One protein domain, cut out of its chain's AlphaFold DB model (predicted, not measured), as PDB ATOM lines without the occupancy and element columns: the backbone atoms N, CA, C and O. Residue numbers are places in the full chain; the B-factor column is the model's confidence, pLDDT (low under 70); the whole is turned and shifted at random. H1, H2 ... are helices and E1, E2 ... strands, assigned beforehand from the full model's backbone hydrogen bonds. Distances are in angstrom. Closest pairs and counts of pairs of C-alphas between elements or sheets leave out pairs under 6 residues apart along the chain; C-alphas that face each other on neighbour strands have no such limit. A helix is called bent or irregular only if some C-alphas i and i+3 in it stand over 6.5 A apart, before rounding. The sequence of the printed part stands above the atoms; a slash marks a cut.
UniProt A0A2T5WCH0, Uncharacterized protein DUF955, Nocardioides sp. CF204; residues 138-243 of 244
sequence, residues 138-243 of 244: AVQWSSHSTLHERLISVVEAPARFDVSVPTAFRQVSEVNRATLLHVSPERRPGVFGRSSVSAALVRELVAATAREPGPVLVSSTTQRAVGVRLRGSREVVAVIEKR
ATOM      1  N   ALA A 138      -8.859  -6.940  61.601       87.88
ATOM      2  CA  ALA A 138      -8.722  -6.546  60.195       87.88
ATOM      3  C   ALA A 138      -8.458  -7.729  59.239       87.88
ATOM      4  O   ALA A 138      -8.412  -7.527  58.025       87.88
ATOM      5  N   VAL A 139      -8.283  -8.948  59.768       91.81
ATOM      6  CA  VAL A 139      -8.058 -10.185  58.986       91.81
ATOM      7  C   VAL A 139      -9.014 -11.332  59.334       91.81
ATOM      8  O   VAL A 139      -8.973 -12.378  58.688       91.81
ATOM      9  N   GLN A 140      -9.868 -11.161  60.342       93.50
ATOM     10  CA  GLN A 140     -10.892 -12.123  60.728       93.50
ATOM     11  C   GLN A 140     -12.025 -12.157  59.694       93.50
ATOM     12  O   GLN A 140     -12.618 -11.135  59.353       93.50
ATOM     13  N   TRP A 141     -12.349 -13.354  59.216       93.75
ATOM     14  CA  TRP A 141     -13.457 -13.608  58.303       93.75
ATOM     15  C   TRP A 141     -14.764 -13.781  59.083       93.75
ATOM     16  O   TRP A 141     -14.780 -14.340  60.182       93.75
ATOM     17  N   SER A 142     -15.882 -13.351  58.498       90.81
ATOM     18  CA  SER A 142     -17.204 -13.673  59.040       90.81
ATOM     19  C   SER A 142     -17.616 -15.100  58.657       90.81
ATOM     20  O   SER A 142     -17.114 -15.661  57.680       90.81
ATOM     21  N   SER A 143     -18.595 -15.673  59.364       86.25
ATOM     22  CA  SER A 143     -19.221 -16.952  58.985       86.25
ATOM     23  C   SER A 143     -19.806 -16.935  57.567       86.25
ATOM     24  O   SER A 143     -19.832 -17.967  56.901       86.25
ATOM     25  N   HIS A 144     -20.241 -15.761  57.099       87.56
ATOM     26  CA  HIS A 144     -20.849 -15.547  55.786       87.56
ATOM     27  C   HIS A 144     -19.835 -15.173  54.695       87.56
ATOM     28  O   HIS A 144     -20.193 -15.177  53.521       87.56
ATOM     29  N   SER A 145     -18.578 -14.874  55.052       88.62
ATOM     30  CA  SER A 145     -17.556 -14.453  54.091       88.62
ATOM     31  C   SER A 145     -17.276 -15.573  53.096       88.62
ATOM     32  O   SER A 145     -16.845 -16.672  53.472       88.62
ATOM     33  N   THR A 146     -17.514 -15.275  51.823       88.50
ATOM     34  CA  THR A 146     -17.323 -16.171  50.688       88.50
ATOM     35  C   THR A 146     -15.854 -16.539  50.522       88.50
ATOM     36  O   THR A 146     -14.940 -15.820  50.928       88.50
ATOM     37  N   LEU A 147     -15.600 -17.663  49.856       83.94
ATOM     38  CA  LEU A 147     -14.239 -18.134  49.604       83.94
ATOM     39  C   LEU A 147     -13.411 -17.153  48.747       83.94
ATOM     40  O   LEU A 147     -12.190 -17.121  48.868       83.94
ATOM     41  N   HIS A 148     -14.069 -16.309  47.943       83.69
ATOM     42  CA  HIS A 148     -13.424 -15.233  47.190       83.69
ATOM     43  C   HIS A 148     -12.916 -14.114  48.113       83.69
ATOM     44  O   HIS A 148     -11.740 -13.765  48.047       83.69
ATOM     45  N   GLU A 149     -13.753 -13.622  49.032       88.38
ATOM     46  CA  GLU A 149     -13.367 -12.605  50.024       88.38
ATOM     47  C   GLU A 149     -12.260 -13.110  50.959       88.38
ATOM     48  O   GLU A 149     -11.312 -12.379  51.245       88.38
ATOM     49  N   ARG A 150     -12.322 -14.385  51.379       90.25
ATOM     50  CA  ARG A 150     -11.248 -15.033  52.160       90.25
ATOM     51  C   ARG A 150      -9.916 -15.007  51.404       90.25
ATOM     52  O   ARG A 150      -8.885 -14.696  51.991       90.25
ATOM     53  N   LEU A 151      -9.927 -15.307  50.104       87.31
ATOM     54  CA  LEU A 151      -8.718 -15.319  49.273       87.31
ATOM     55  C   LEU A 151      -8.169 -13.912  49.009       87.31
ATOM     56  O   LEU A 151      -6.957 -13.729  49.099       87.31
ATOM     57  N   ILE A 152      -9.031 -12.918  48.769       86.81
ATOM     58  CA  ILE A 152      -8.632 -11.500  48.693       86.81
ATOM     59  C   ILE A 152      -7.979 -11.071  50.015       86.81
ATOM     60  O   ILE A 152      -6.857 -10.573  50.009       86.81
ATOM     61  N   SER A 153      -8.617 -11.370  51.153       90.50
ATOM     62  CA  SER A 153      -8.098 -11.083  52.498       90.50
ATOM     63  C   SER A 153      -6.691 -11.655  52.736       90.50
ATOM     64  O   SER A 153      -5.838 -10.947  53.272       90.50
ATOM     65  N   VAL A 154      -6.409 -12.893  52.301       91.50
ATOM     66  CA  VAL A 154      -5.051 -13.467  52.376       91.50
ATOM     67  C   VAL A 154      -4.082 -12.715  51.459       91.50
ATOM     68  O   VAL A 154      -2.992 -12.351  51.894       91.50
ATOM     69  N   VAL A 155      -4.454 -12.500  50.194       89.81
ATOM     70  CA  VAL A 155      -3.576 -11.935  49.155       89.81
ATOM     71  C   VAL A 155      -3.200 -10.480  49.426       89.81
ATOM     72  O   VAL A 155      -2.061 -10.091  49.173       89.81
ATOM     73  N   GLU A 156      -4.127  -9.680  49.947       90.69
ATOM     74  CA  GLU A 156      -3.907  -8.252  50.181       90.69
ATOM     75  C   GLU A 156      -3.176  -7.966  51.498       90.69
ATOM     76  O   GLU A 156      -2.426  -6.993  51.566       90.69
ATOM     77  N   ALA A 157      -3.321  -8.812  52.528       92.12
ATOM     78  CA  ALA A 157      -2.748  -8.574  53.859       92.12
ATOM     79  C   ALA A 157      -1.238  -8.210  53.881       92.12
ATOM     80  O   ALA A 157      -0.890  -7.252  54.578       92.12
ATOM     81  N   PRO A 158      -0.325  -8.867  53.127       92.00
ATOM     82  CA  PRO A 158       1.092  -8.490  53.106       92.00
ATOM     83  C   PRO A 158       1.329  -7.043  52.650       92.00
ATOM     84  O   PRO A 158       2.193  -6.358  53.196       92.00
ATOM     85  N   ALA A 159       0.556  -6.571  51.665       90.38
ATOM     86  CA  ALA A 159       0.656  -5.214  51.134       90.38
ATOM     87  C   ALA A 159      -0.099  -4.204  52.012       90.38
ATOM     88  O   ALA A 159       0.444  -3.150  52.335       90.38
ATOM     89  N   ARG A 160      -1.317  -4.552  52.448       90.56
ATOM     90  CA  ARG A 160      -2.203  -3.715  53.273       90.56
ATOM     91  C   ARG A 160      -1.546  -3.260  54.576       90.56
ATOM     92  O   ARG A 160      -1.678  -2.098  54.937       90.56
ATOM     93  N   PHE A 161      -0.834  -4.158  55.259       90.25
ATOM     94  CA  PHE A 161      -0.166  -3.855  56.533       90.25
ATOM     95  C   PHE A 161       1.339  -3.549  56.377       90.25
ATOM     96  O   PHE A 161       2.013  -3.260  57.371       90.25
ATOM     97  N   ASP A 162       1.865  -3.608  55.144       90.06
ATOM     98  CA  ASP A 162       3.292  -3.553  54.792       90.06
ATOM     99  C   ASP A 162       4.136  -4.507  55.666       90.06
ATOM    100  O   ASP A 162       4.934  -4.098  56.507       90.06
ATOM    101  N   VAL A 163       3.932  -5.816  55.500       91.50
ATOM    102  CA  VAL A 163       4.629  -6.881  56.250       91.50
ATOM    103  C   VAL A 163       5.155  -7.976  55.317       91.50
ATOM    104  O   VAL A 163       4.912  -7.965  54.110       91.50
ATOM    105  N   SER A 164       5.917  -8.936  55.848       90.94
ATOM    106  CA  SER A 164       6.338 -10.095  55.053       90.94
ATOM    107  C   SER A 164       5.151 -11.021  54.746       90.94
ATOM    108  O   SER A 164       4.238 -11.163  55.564       90.94
ATOM    109  N   VAL A 165       5.184 -11.700  53.592       90.44
ATOM    110  CA  VAL A 165       4.185 -12.723  53.229       90.44
ATOM    111  C   VAL A 165       4.063 -13.807  54.319       90.44
ATOM    112  O   VAL A 165       2.939 -14.050  54.757       90.44
ATOM    113  N   PRO A 166       5.160 -14.386  54.862       90.75
ATOM    114  CA  PRO A 166       5.076 -15.296  56.004       90.75
ATOM    115  C   PRO A 166       4.411 -14.710  57.256       90.75
ATOM    116  O   PRO A 166       3.651 -15.420  57.911       90.75
ATOM    117  N   THR A 167       4.659 -13.435  57.587       92.12
ATOM    118  CA  THR A 167       4.037 -12.759  58.743       92.12
ATOM    119  C   THR A 167       2.523 -12.664  58.557       92.12
ATOM    120  O   THR A 167       1.765 -13.103  59.420       92.12
ATOM    121  N   ALA A 168       2.076 -12.151  57.407       93.31
ATOM    122  CA  ALA A 168       0.656 -12.025  57.093       93.31
ATOM    123  C   ALA A 168      -0.041 -13.391  57.019       93.31
ATOM    124  O   ALA A 168      -1.088 -13.577  57.630       93.31
ATOM    125  N   PHE A 169       0.530 -14.371  56.311       93.50
ATOM    126  CA  PHE A 169      -0.130 -15.665  56.103       93.50
ATOM    127  C   PHE A 169      -0.186 -16.491  57.393       93.50
ATOM    128  O   PHE A 169      -1.208 -17.128  57.648       93.50
ATOM    129  N   ARG A 170       0.844 -16.422  58.254       91.38
ATOM    130  CA  ARG A 170       0.777 -16.972  59.618       91.38
ATOM    131  C   ARG A 170      -0.415 -16.371  60.363       91.38
ATOM    132  O   ARG A 170      -1.294 -17.125  60.773       91.38
ATOM    133  N   GLN A 171      -0.502 -15.042  60.427       92.88
ATOM    134  CA  GLN A 171      -1.565 -14.346  61.151       92.88
ATOM    135  C   GLN A 171      -2.971 -14.674  60.625       92.88
ATOM    136  O   GLN A 171      -3.849 -15.043  61.403       92.88
ATOM    137  N   VAL A 172      -3.190 -14.599  59.307       93.44
ATOM    138  CA  VAL A 172      -4.493 -14.911  58.694       93.44
ATOM    139  C   VAL A 172      -4.871 -16.381  58.934       93.44
ATOM    140  O   VAL A 172      -6.040 -16.671  59.189       93.44
ATOM    141  N   SER A 173      -3.901 -17.308  58.915       92.38
ATOM    142  CA  SER A 173      -4.143 -18.724  59.228       92.38
ATOM    143  C   SER A 173      -4.476 -18.969  60.705       92.38
ATOM    144  O   SER A 173      -5.319 -19.810  61.011       92.38
ATOM    145  N   GLU A 174      -3.862 -18.219  61.622       91.00
ATOM    146  CA  GLU A 174      -4.047 -18.374  63.063       91.00
ATOM    147  C   GLU A 174      -5.391 -17.802  63.528       91.00
ATOM    148  O   GLU A 174      -6.187 -18.527  64.129       91.00
ATOM    149  N   VAL A 175      -5.687 -16.551  63.158       91.25
ATOM    150  CA  VAL A 175      -6.936 -15.847  63.502       91.25
ATOM    151  C   VAL A 175      -8.162 -16.604  62.985       91.25
ATOM    152  O   VAL A 175      -9.120 -16.815  63.727       91.25
ATOM    153  N   ASN A 176      -8.120 -17.080  61.737       91.88
ATOM    154  CA  ASN A 176      -9.243 -17.789  61.115       91.88
ATOM    155  C   ASN A 176      -9.220 -19.308  61.343       91.88
ATOM    156  O   ASN A 176     -10.090 -20.016  60.837       91.88
ATOM    157  N   ARG A 177      -8.210 -19.832  62.057       89.88
ATOM    158  CA  ARG A 177      -7.922 -21.277  62.211       89.88
ATOM    159  C   ARG A 177      -7.828 -22.035  60.874       89.88
ATOM    160  O   ARG A 177      -7.985 -23.257  60.830       89.88
ATOM    161  N   ALA A 178      -7.568 -21.309  59.791       89.81
ATOM    162  CA  ALA A 178      -7.472 -21.826  58.438       89.81
ATOM    163  C   ALA A 178      -6.161 -22.598  58.230       89.81
ATOM    164  O   ALA A 178      -5.241 -22.564  59.046       89.81
ATOM    165  N   THR A 179      -6.059 -23.303  57.106       91.31
ATOM    166  CA  THR A 179      -4.775 -23.789  56.588       91.31
ATOM    167  C   THR A 179      -4.566 -23.159  55.218       91.31
ATOM    168  O   THR A 179      -5.466 -23.195  54.384       91.31
ATOM    169  N   LEU A 180      -3.411 -22.534  55.010       91.75
ATOM    170  CA  LEU A 180      -3.049 -21.841  53.776       91.75
ATOM    171  C   LEU A 180      -1.840 -22.537  53.146       91.75
ATOM    172  O   LEU A 180      -0.900 -22.903  53.856       91.75
ATOM    173  N   LEU A 181      -1.838 -22.675  51.821       89.94
ATOM    174  CA  LEU A 181      -0.650 -23.062  51.063       89.94
ATOM    175  C   LEU A 181      -0.207 -21.902  50.170       89.94
ATOM    176  O   LEU A 181      -0.974 -21.434  49.329       89.94
ATOM    177  N   HIS A 182       1.044 -21.481  50.323       90.12
ATOM    178  CA  HIS A 182       1.743 -20.603  49.390       90.12
ATOM    179  C   HIS A 182       2.686 -21.444  48.536       90.12
ATOM    180  O   HIS A 182       3.519 -22.184  49.061       90.12
ATOM    181  N   VAL A 183       2.556 -21.342  47.220       87.31
ATOM    182  CA  VAL A 183       3.391 -22.058  46.258       87.31
ATOM    183  C   VAL A 183       4.059 -21.053  45.337       87.31
ATOM    184  O   VAL A 183       3.393 -20.218  44.732       87.31
ATOM    185  N   SER A 184       5.376 -21.166  45.210       83.50
ATOM    186  CA  SER A 184       6.209 -20.350  44.334       83.50
ATOM    187  C   SER A 184       7.113 -21.281  43.530       83.50
ATOM    188  O   SER A 184       7.644 -22.220  44.122       83.50
ATOM    189  N   PRO A 185       7.308 -21.080  42.216       76.06
ATOM    190  CA  PRO A 185       8.182 -21.953  41.427       76.06
ATOM    191  C   PRO A 185       9.659 -21.850  41.845       76.06
ATOM    192  O   PRO A 185      10.433 -22.764  41.586       76.06
ATOM    193  N   GLU A 186      10.046 -20.757  42.507       80.56
ATOM    194  CA  GLU A 186      11.426 -20.467  42.924       80.56
ATOM    195  C   GLU A 186      11.712 -20.849  44.388       80.56
ATOM    196  O   GLU A 186      12.835 -20.687  44.864       80.56
ATOM    197  N   ARG A 187      10.706 -21.310  45.149       80.31
ATOM    198  CA  ARG A 187      10.816 -21.519  46.605       80.31
ATOM    199  C   ARG A 187      10.126 -22.807  47.040       80.31
ATOM    200  O   ARG A 187       9.197 -23.288  46.400       80.31
ATOM    201  N   ARG A 188      10.544 -23.361  48.182       84.25
ATOM    202  CA  ARG A 188       9.818 -24.477  48.810       84.25
ATOM    203  C   ARG A 188       8.398 -24.012  49.191       84.25
ATOM    204  O   ARG A 188       8.287 -22.918  49.743       84.25
ATOM    205  N   PRO A 189       7.337 -24.806  48.936       85.38
ATOM    206  CA  PRO A 189       5.974 -24.446  49.329       85.38
ATOM    207  C   PRO A 189       5.856 -24.149  50.829       85.38
ATOM    208  O   PRO A 189       6.310 -24.938  51.660       85.38
ATOM    209  N   GLY A 190       5.231 -23.024  51.169       86.12
ATOM    210  CA  GLY A 190       4.956 -22.618  52.544       86.12
ATOM    211  C   GLY A 190       3.576 -23.093  52.989       86.12
ATOM    212  O   GLY A 190       2.570 -22.675  52.420       86.12
ATOM    213  N   VAL A 191       3.523 -23.945  54.015       88.69
ATOM    214  CA  VAL A 191       2.276 -24.308  54.706       88.69
ATOM    215  C   VAL A 191       2.119 -23.412  55.933       88.69
ATOM    216  O   VAL A 191       3.045 -23.303  56.734       88.69
ATOM    217  N   PHE A 192       0.945 -22.806  56.098       89.31
ATOM    218  CA  PHE A 192       0.585 -22.001  57.267       89.31
ATOM    219  C   PHE A 192      -0.713 -22.539  57.878       89.31
ATOM    220  O   PHE A 192      -1.609 -22.965  57.148       89.31
ATOM    221  N   GLY A 193      -0.837 -22.508  59.203       85.31
ATOM    222  CA  GLY A 193      -2.007 -23.019  59.923       85.31
ATOM    223  C   GLY A 193      -1.817 -24.420  60.512       85.31
ATOM    224  O   GLY A 193      -0.698 -24.910  60.650       85.31
ATOM    225  N   ARG A 194      -2.927 -25.043  60.935       74.69
ATOM    226  CA  ARG A 194      -2.914 -26.187  61.874       74.69
ATOM    227  C   ARG A 194      -3.089 -27.579  61.253       74.69
ATOM    228  O   ARG A 194      -2.961 -28.561  61.975       74.69
ATOM    229  N   SER A 195      -3.416 -27.698  59.963       80.12
ATOM    230  CA  SER A 195      -3.559 -29.006  59.297       80.12
ATOM    231  C   SER A 195      -2.379 -29.308  58.377       80.12
ATOM    232  O   SER A 195      -1.889 -28.431  57.673       80.12
ATOM    233  N   SER A 196      -1.978 -30.578  58.309       81.69
ATOM    234  CA  SER A 196      -1.107 -31.059  57.238       81.69
ATOM    235  C   SER A 196      -1.820 -30.965  55.882       81.69
ATOM    236  O   SER A 196      -3.022 -31.223  55.766       81.69
ATOM    237  N   VAL A 197      -1.078 -30.600  54.837       83.88
ATOM    238  CA  VAL A 197      -1.574 -30.569  53.453       83.88
ATOM    239  C   VAL A 197      -1.084 -31.827  52.743       83.88
ATOM    240  O   VAL A 197       0.104 -32.143  52.776       83.88
ATOM    241  N   SER A 198      -1.998 -32.571  52.122       86.31
ATOM    242  CA  SER A 198      -1.663 -33.818  51.431       86.31
ATOM    243  C   SER A 198      -0.702 -33.573  50.259       86.31
ATOM    244  O   SER A 198      -0.890 -32.662  49.454       86.31
ATOM    245  N   ALA A 199       0.330 -34.414  50.127       85.31
ATOM    246  CA  ALA A 199       1.375 -34.238  49.113       85.31
ATOM    247  C   ALA A 199       0.841 -34.277  47.663       85.31
ATOM    248  O   ALA A 199       1.453 -33.693  46.771       85.31
ATOM    249  N   ALA A 200      -0.304 -34.925  47.425       84.94
ATOM    250  CA  ALA A 200      -1.021 -34.850  46.151       84.94
ATOM    251  C   ALA A 200      -1.517 -33.422  45.862       84.94
ATOM    252  O   ALA A 200      -1.185 -32.862  44.821       84.94
ATOM    253  N   LEU A 201      -2.202 -32.797  46.824       84.44
ATOM    254  CA  LEU A 201      -2.745 -31.443  46.704       84.44
ATOM    255  C   LEU A 201      -1.639 -30.385  46.547       84.44
ATOM    256  O   LEU A 201      -1.788 -29.446  45.769       84.44
ATOM    257  N   VAL A 202      -0.491 -30.575  47.212       85.00
ATOM    258  CA  VAL A 202       0.704 -29.736  46.996       85.00
ATOM    259  C   VAL A 202       1.226 -29.877  45.561       85.00
ATOM    260  O   VAL A 202       1.497 -28.864  44.922       85.00
ATOM    261  N   ARG A 203       1.334 -31.102  45.019       85.62
ATOM    262  CA  ARG A 203       1.769 -31.320  43.623       85.62
ATOM    263  C   ARG A 203       0.796 -30.722  42.606       85.62
ATOM    264  O   ARG A 203       1.248 -30.128  41.632       85.62
ATOM    265  N   GLU A 204      -0.511 -30.830  42.836       85.19
ATOM    266  CA  GLU A 204      -1.536 -30.204  41.990       85.19
ATOM    267  C   GLU A 204      -1.427 -28.668  41.999       85.19
ATOM    268  O   GLU A 204      -1.460 -28.046  40.937       85.19
ATOM    269  N   LEU A 205      -1.214 -28.055  43.170       82.94
ATOM    270  CA  LEU A 205      -1.014 -26.605  43.300       82.94
ATOM    271  C   LEU A 205       0.304 -26.134  42.658       82.94
ATOM    272  O   LEU A 205       0.314 -25.100  41.994       82.94
ATOM    273  N   VAL A 206       1.390 -26.912  42.768       85.00
ATOM    274  CA  VAL A 206       2.643 -26.670  42.027       85.00
ATOM    275  C   VAL A 206       2.405 -26.742  40.518       85.00
ATOM    276  O   VAL A 206       2.752 -25.796  39.814       85.00
ATOM    277  N   ALA A 207       1.745 -27.786  40.011       84.50
ATOM    278  CA  ALA A 207       1.421 -27.908  38.588       84.50
ATOM    279  C   ALA A 207       0.510 -26.770  38.078       84.50
ATOM    280  O   ALA A 207       0.588 -26.385  36.911       84.50
ATOM    281  N   ALA A 208      -0.327 -26.188  38.943       81.25
ATOM    282  CA  ALA A 208      -1.158 -25.031  38.617       81.25
ATOM    283  C   ALA A 208      -0.385 -23.696  38.529       81.25
ATOM    284  O   ALA A 208      -0.883 -22.761  37.896       81.25
ATOM    285  N   THR A 209       0.835 -23.583  39.077       80.25
ATOM    286  CA  THR A 209       1.691 -22.386  38.876       80.25
ATOM    287  C   THR A 209       2.118 -22.195  37.415       80.25
ATOM    288  O   THR A 209       2.336 -21.064  36.987       80.25
ATOM    289  N   ALA A 210       2.180 -23.281  36.636       79.50
ATOM    290  CA  ALA A 210       2.662 -23.289  35.253       79.50
ATOM    291  C   ALA A 210       1.567 -23.084  34.183       79.50
ATOM    292  O   ALA A 210       1.883 -23.021  32.999       79.50
ATOM    293  N   ARG A 211       0.287 -23.011  34.573       77.44
ATOM    294  CA  ARG A 211      -0.862 -22.850  33.653       77.44
ATOM    295  C   ARG A 211      -1.138 -21.374  33.330       77.44
ATOM    296  O   ARG A 211      -0.518 -20.495  33.924       77.44
ATOM    297  N   GLU A 212      -2.112 -21.086  32.474       66.69
ATOM    298  CA  GLU A 212      -2.619 -19.717  32.258       66.69
ATOM    299  C   GLU A 212      -3.212 -19.073  33.540       66.69
ATOM    300  O   GLU A 212      -3.504 -19.787  34.508       66.69
ATOM    301  N   PRO A 213      -3.357 -17.732  33.606       66.62
ATOM    302  CA  PRO A 213      -3.939 -17.039  34.756       66.62
ATOM    303  C   PRO A 213      -5.404 -17.415  35.019       66.62
ATOM    304  O   PRO A 213      -6.231 -17.421  34.112       66.62
ATOM    305  N   GLY A 214      -5.750 -17.647  36.286       67.44
ATOM    306  CA  GLY A 214      -7.128 -17.904  36.707       67.44
ATOM    307  C   GLY A 214      -7.237 -18.362  38.166       67.44
ATOM    308  O   GLY A 214      -6.216 -18.482  38.855       67.44
ATOM    309  N   PRO A 215      -8.464 -18.619  38.658       73.19
ATOM    310  CA  PRO A 215      -8.680 -19.304  39.926       73.19
ATOM    311  C   PRO A 215      -8.227 -20.768  39.824       73.19
ATOM    312  O   PRO A 215      -8.520 -21.465  38.854       73.19
ATOM    313  N   VAL A 216      -7.529 -21.249  40.849       79.25
ATOM    314  CA  VAL A 216      -7.021 -22.620  40.931       79.25
ATOM    315  C   VAL A 216      -7.950 -23.447  41.816       79.25
ATOM    316  O   VAL A 216      -7.995 -23.259  43.031       79.25
ATOM    317  N   LEU A 217      -8.683 -24.375  41.199       80.06
ATOM    318  CA  LEU A 217      -9.510 -25.376  41.875       80.06
ATOM    319  C   LEU A 217      -8.826 -26.742  41.785       80.06
ATOM    320  O   LEU A 217      -8.625 -27.256  40.686       80.06
ATOM    321  N   VAL A 218      -8.472 -27.313  42.935       78.50
ATOM    322  CA  VAL A 218      -7.757 -28.596  43.061       78.50
ATOM    323  C   VAL A 218      -8.212 -29.319  44.330       78.50
ATOM    324  O   VAL A 218      -8.622 -28.681  45.305       78.50
ATOM    325  N   SER A 219      -8.236 -30.652  44.333       79.19
ATOM    326  CA  SER A 219      -8.776 -31.400  45.475       79.19
ATOM    327  C   SER A 219      -8.387 -32.868  45.472       79.19
ATOM    328  O   SER A 219      -8.603 -33.563  44.482       79.19
ATOM    329  N   SER A 220      -7.963 -33.353  46.634       77.81
ATOM    330  CA  SER A 220      -7.781 -34.773  46.915       77.81
ATOM    331  C   SER A 220      -9.036 -35.377  47.559       77.81
ATOM    332  O   SER A 220     -10.020 -34.683  47.837       77.81
ATOM    333  N   THR A 221      -8.993 -36.680  47.843       76.56
ATOM    334  CA  THR A 221     -10.068 -37.442  48.503       76.56
ATOM    335  C   THR A 221     -10.540 -36.818  49.822       76.56
ATOM    336  O   THR A 221     -11.720 -36.887  50.142       76.56
ATOM    337  N   THR A 222      -9.639 -36.182  50.582       79.44
ATOM    338  CA  THR A 222      -9.903 -35.672  51.943       79.44
ATOM    339  C   THR A 222      -9.846 -34.148  52.069       79.44
ATOM    340  O   THR A 222     -10.207 -33.598  53.111       79.44
ATOM    341  N   GLN A 223      -9.385 -33.434  51.038       83.25
ATOM    342  CA  GLN A 223      -9.129 -31.992  51.096       83.25
ATOM    343  C   GLN A 223      -9.538 -31.296  49.798       83.25
ATOM    344  O   GLN A 223      -9.307 -31.801  48.699       83.25
ATOM    345  N   ARG A 224     -10.090 -30.091  49.918       83.94
ATOM    346  CA  ARG A 224     -10.271 -29.146  48.816       83.94
ATOM    347  C   ARG A 224      -9.293 -27.992  49.007       83.94
ATOM    348  O   ARG A 224      -9.139 -27.499  50.119       83.94
ATOM    349  N   ALA A 225      -8.673 -27.541  47.927       83.62
ATOM    350  CA  ALA A 225      -8.011 -26.251  47.887       83.62
ATOM    351  C   ALA A 225      -8.699 -25.358  46.860       83.62
ATOM    352  O   ALA A 225      -9.033 -25.787  45.751       83.62
ATOM    353  N   VAL A 226      -8.881 -24.097  47.227       84.06
ATOM    354  CA  VAL A 226      -9.238 -23.043  46.282       84.06
ATOM    355  C   VAL A 226      -8.203 -21.953  46.436       84.06
ATOM    356  O   VAL A 226      -7.929 -21.508  47.551       84.06
ATOM    357  N   GLY A 227      -7.587 -21.569  45.327       84.38
ATOM    358  CA  GLY A 227      -6.509 -20.599  45.316       84.38
ATOM    359  C   GLY A 227      -6.587 -19.615  44.169       84.38
ATOM    360  O   GLY A 227      -7.357 -19.767  43.222       84.38
ATOM    361  N   VAL A 228      -5.758 -18.590  44.273       84.31
ATOM    362  CA  VAL A 228      -5.596 -17.528  43.284       84.31
ATOM    363  C   VAL A 228      -4.113 -17.316  43.018       84.31
ATOM    364  O   VAL A 228      -3.267 -17.540  43.889       84.31
ATOM    365  N   ARG A 229      -3.788 -16.893  41.798       82.44
ATOM    366  CA  ARG A 229      -2.433 -16.475  41.439       82.44
ATOM    367  C   ARG A 229      -2.207 -15.026  41.866       82.44
ATOM    368  O   ARG A 229      -3.067 -14.177  41.635       82.44
ATOM    369  N   LEU A 230      -1.051 -14.734  42.455       76.06
ATOM    370  CA  LEU A 230      -0.656 -13.365  42.785       76.06
ATOM    371  C   LEU A 230      -0.442 -12.558  41.493       76.06
ATOM    372  O   LEU A 230       0.225 -13.015  40.563       76.06
ATOM    373  N   ARG A 231      -1.031 -11.357  41.411       73.94
ATOM    374  CA  ARG A 231      -1.027 -10.536  40.188       73.94
ATOM    375  C   ARG A 231       0.407 -10.212  39.750       73.94
ATOM    376  O   ARG A 231       1.190  -9.695  40.536       73.94
ATOM    377  N   GLY A 232       0.730 -10.496  38.487       74.31
ATOM    378  CA  GLY A 232       2.073 -10.283  37.927       74.31
ATOM    379  C   GLY A 232       3.125 -11.312  38.361       74.31
ATOM    380  O   GLY A 232       4.299 -11.133  38.061       74.31
ATOM    381  N   SER A 233       2.726 -12.386  39.049       77.75
ATOM    382  CA  SER A 233       3.615 -13.429  39.564       77.75
ATOM    383  C   SER A 233       3.157 -14.827  39.129       77.75
ATOM    384  O   SER A 233       2.013 -15.026  38.725       77.75
ATOM    385  N   ARG A 234       4.052 -15.817  39.221       82.38
ATOM    386  CA  ARG A 234       3.728 -17.251  39.074       82.38
ATOM    387  C   ARG A 234       3.290 -17.900  40.394       82.38
ATOM    388  O   ARG A 234       2.914 -19.068  40.407       82.38
ATOM    389  N   GLU A 235       3.337 -17.157  41.498       85.44
ATOM    390  CA  GLU A 235       2.969 -17.655  42.823       85.44
ATOM    391  C   GLU A 235       1.457 -17.868  42.975       85.44
ATOM    392  O   GLU A 235       0.652 -17.030  42.570       85.44
ATOM    393  N   VAL A 236       1.072 -18.980  43.603       85.38
ATOM    394  CA  VAL A 236      -0.316 -19.345  43.913       85.38
ATOM    395  C   VAL A 236      -0.495 -19.398  45.426       85.38
ATOM    396  O   VAL A 236       0.340 -19.943  46.147       85.38
ATOM    397  N   VAL A 237      -1.607 -18.847  45.906       88.06
ATOM    398  CA  VAL A 237      -2.010 -18.876  47.315       88.06
ATOM    399  C   VAL A 237      -3.367 -19.554  47.406       88.06
ATOM    400  O   VAL A 237      -4.289 -19.156  46.695       88.06
ATOM    401  N   ALA A 238      -3.498 -20.572  48.254       88.62
ATOM    402  CA  ALA A 238      -4.721 -21.356  48.392       88.62
ATOM    403  C   ALA A 238      -5.174 -21.490  49.849       88.62
ATOM    404  O   ALA A 238      -4.358 -21.734  50.738       88.62
ATOM    405  N   VAL A 239      -6.486 -21.395  50.073       88.12
ATOM    406  CA  VAL A 239      -7.141 -21.806  51.320       88.12
ATOM    407  C   VAL A 239      -7.454 -23.297  51.206       88.12
ATOM    408  O   VAL A 239      -8.003 -23.745  50.197       88.12
ATOM    409  N   ILE A 240      -7.081 -24.065  52.230       87.31
ATOM    410  CA  ILE A 240      -7.275 -25.514  52.311       87.31
ATOM    411  C   ILE A 240      -8.432 -25.812  53.268       87.31
ATOM    412  O   ILE A 240      -8.362 -25.510  54.461       87.31
ATOM    413  N   GLU A 241      -9.475 -26.449  52.749       83.81
ATOM    414  CA  GLU A 241     -10.654 -26.890  53.492       83.81
ATOM    415  C   GLU A 241     -10.657 -28.426  53.566       83.81
ATOM    416  O   GLU A 241     -10.343 -29.117  52.590       83.81
ATOM    417  N   LYS A 242     -10.994 -28.996  54.729       79.25
ATOM    418  CA  LYS A 242     -11.226 -30.446  54.839       79.25
ATOM    419  C   LYS A 242     -12.564 -30.781  54.180       79.25
ATOM    420  O   LYS A 242     -13.526 -30.039  54.358       79.25
ATOM    421  N   ARG A 243     -12.629 -31.897  53.454       72.88
ATOM    422  CA  ARG A 243     -13.919 -32.481  53.066       72.88
ATOM    423  C   ARG A 243     -14.516 -33.188  54.289       72.88
ATOM    424  O   ARG A 243     -13.782 -33.864  55.010       72.88
TER     425      ARG A 243
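Overview. This is residues 138 to 243 of the 244 residues of the protein "Uncharacterized protein DUF955" of Nocardioides sp. CF204 (UniProt A0A2T5WCH0). A twisted sheet of five strands forms the core, with helices H1 and H2 over one face and helix H3 on the other, making three layers. H2 covers the strands E2 and E1, and H1 covers E5 and E4. The printed part has 106 residues, with three named helices and five named strands in the order H1 H2 E1 E2 H3 E3 E4 E5. The sheet's order is E2 E1 E5 E4 E3, antiparallel throughout, and the class is mixed, helices and strands. The whole is compact, with a radius of gyration of the C-alphas of 12.6 A, and rounded, spanning 32 by 31 by 22 A.

Arrangement. H1, residues 147 to 160, touches H2, residues 165 to 175, with its residues 154 to 158 alone; the closest C-alphas, of Pro 158 and Val 165, are 5.2 A apart. They run opposite ways at a steep tilt of 47 degrees. H1 lies over E4, residues 223 to 229, and E5, residues 236 to 242, at a height over the sheet of 9.8 A. It runs slantwise to the strands, at 52 degrees to E4 on the local plane; the closest C-alphas of H1 and E5, Leu 151 and Val 239, are 7.0 A apart. H2, on the same face, lies over E1, residues 179 to 184, and E2, residues 187 to 193, at a height of 8.2 A. It runs along the strands, at 10 degrees to E1 on the local plane; the closest C-alphas of H2 and E2, Ser 173 and Gly 193, are 4.8 A apart. E1 and E2 form an antiparallel hairpin, with N 182 and O 190 at 2.9 A, within hydrogen-bond range. H3, residues 199 to 209, is on the opposite face and apart from H1 and H2. Its closest C-alpha pair with E3, residues 215 to 219, is Leu 201 and Ser 219, 6.2 A. E3, E4 and E5 form a meander, each strand the antiparallel neighbour of the one before, with N 227 and O 216 at 2.9 A and N 239 and O 226 at 2.9 A. E5 is also the antiparallel neighbour of E1, with N 183 and O 236 at 2.8 A. In H2 and H3 every O i to N i+4 pair is within range; in H1, 8 of 10 are.

Along the chain. H1 begins at C-alpha 147, (-14.239, -18.134, 49.604), and measures 19.1 A from first to last C-alpha. It is irregular: C-alphas 155 and 158 are 7.0 A apart. H2 measures 15.5 A, E2 18.5 A, H3 15.7 A and E4 19.5 A. E5 measures 19.0 A and ends at C-alpha 242, (-11.226, -30.446, 54.839).

Size, cuts and confidence. The C-alphas farthest apart, of Asp 162 and Thr 221, are 37.0 A apart. The printed part has no cut. The link E4 to E5 is short and the others are tight. Mean pLDDT of the printed part is 85.2; residues 212 to 214 are under 70.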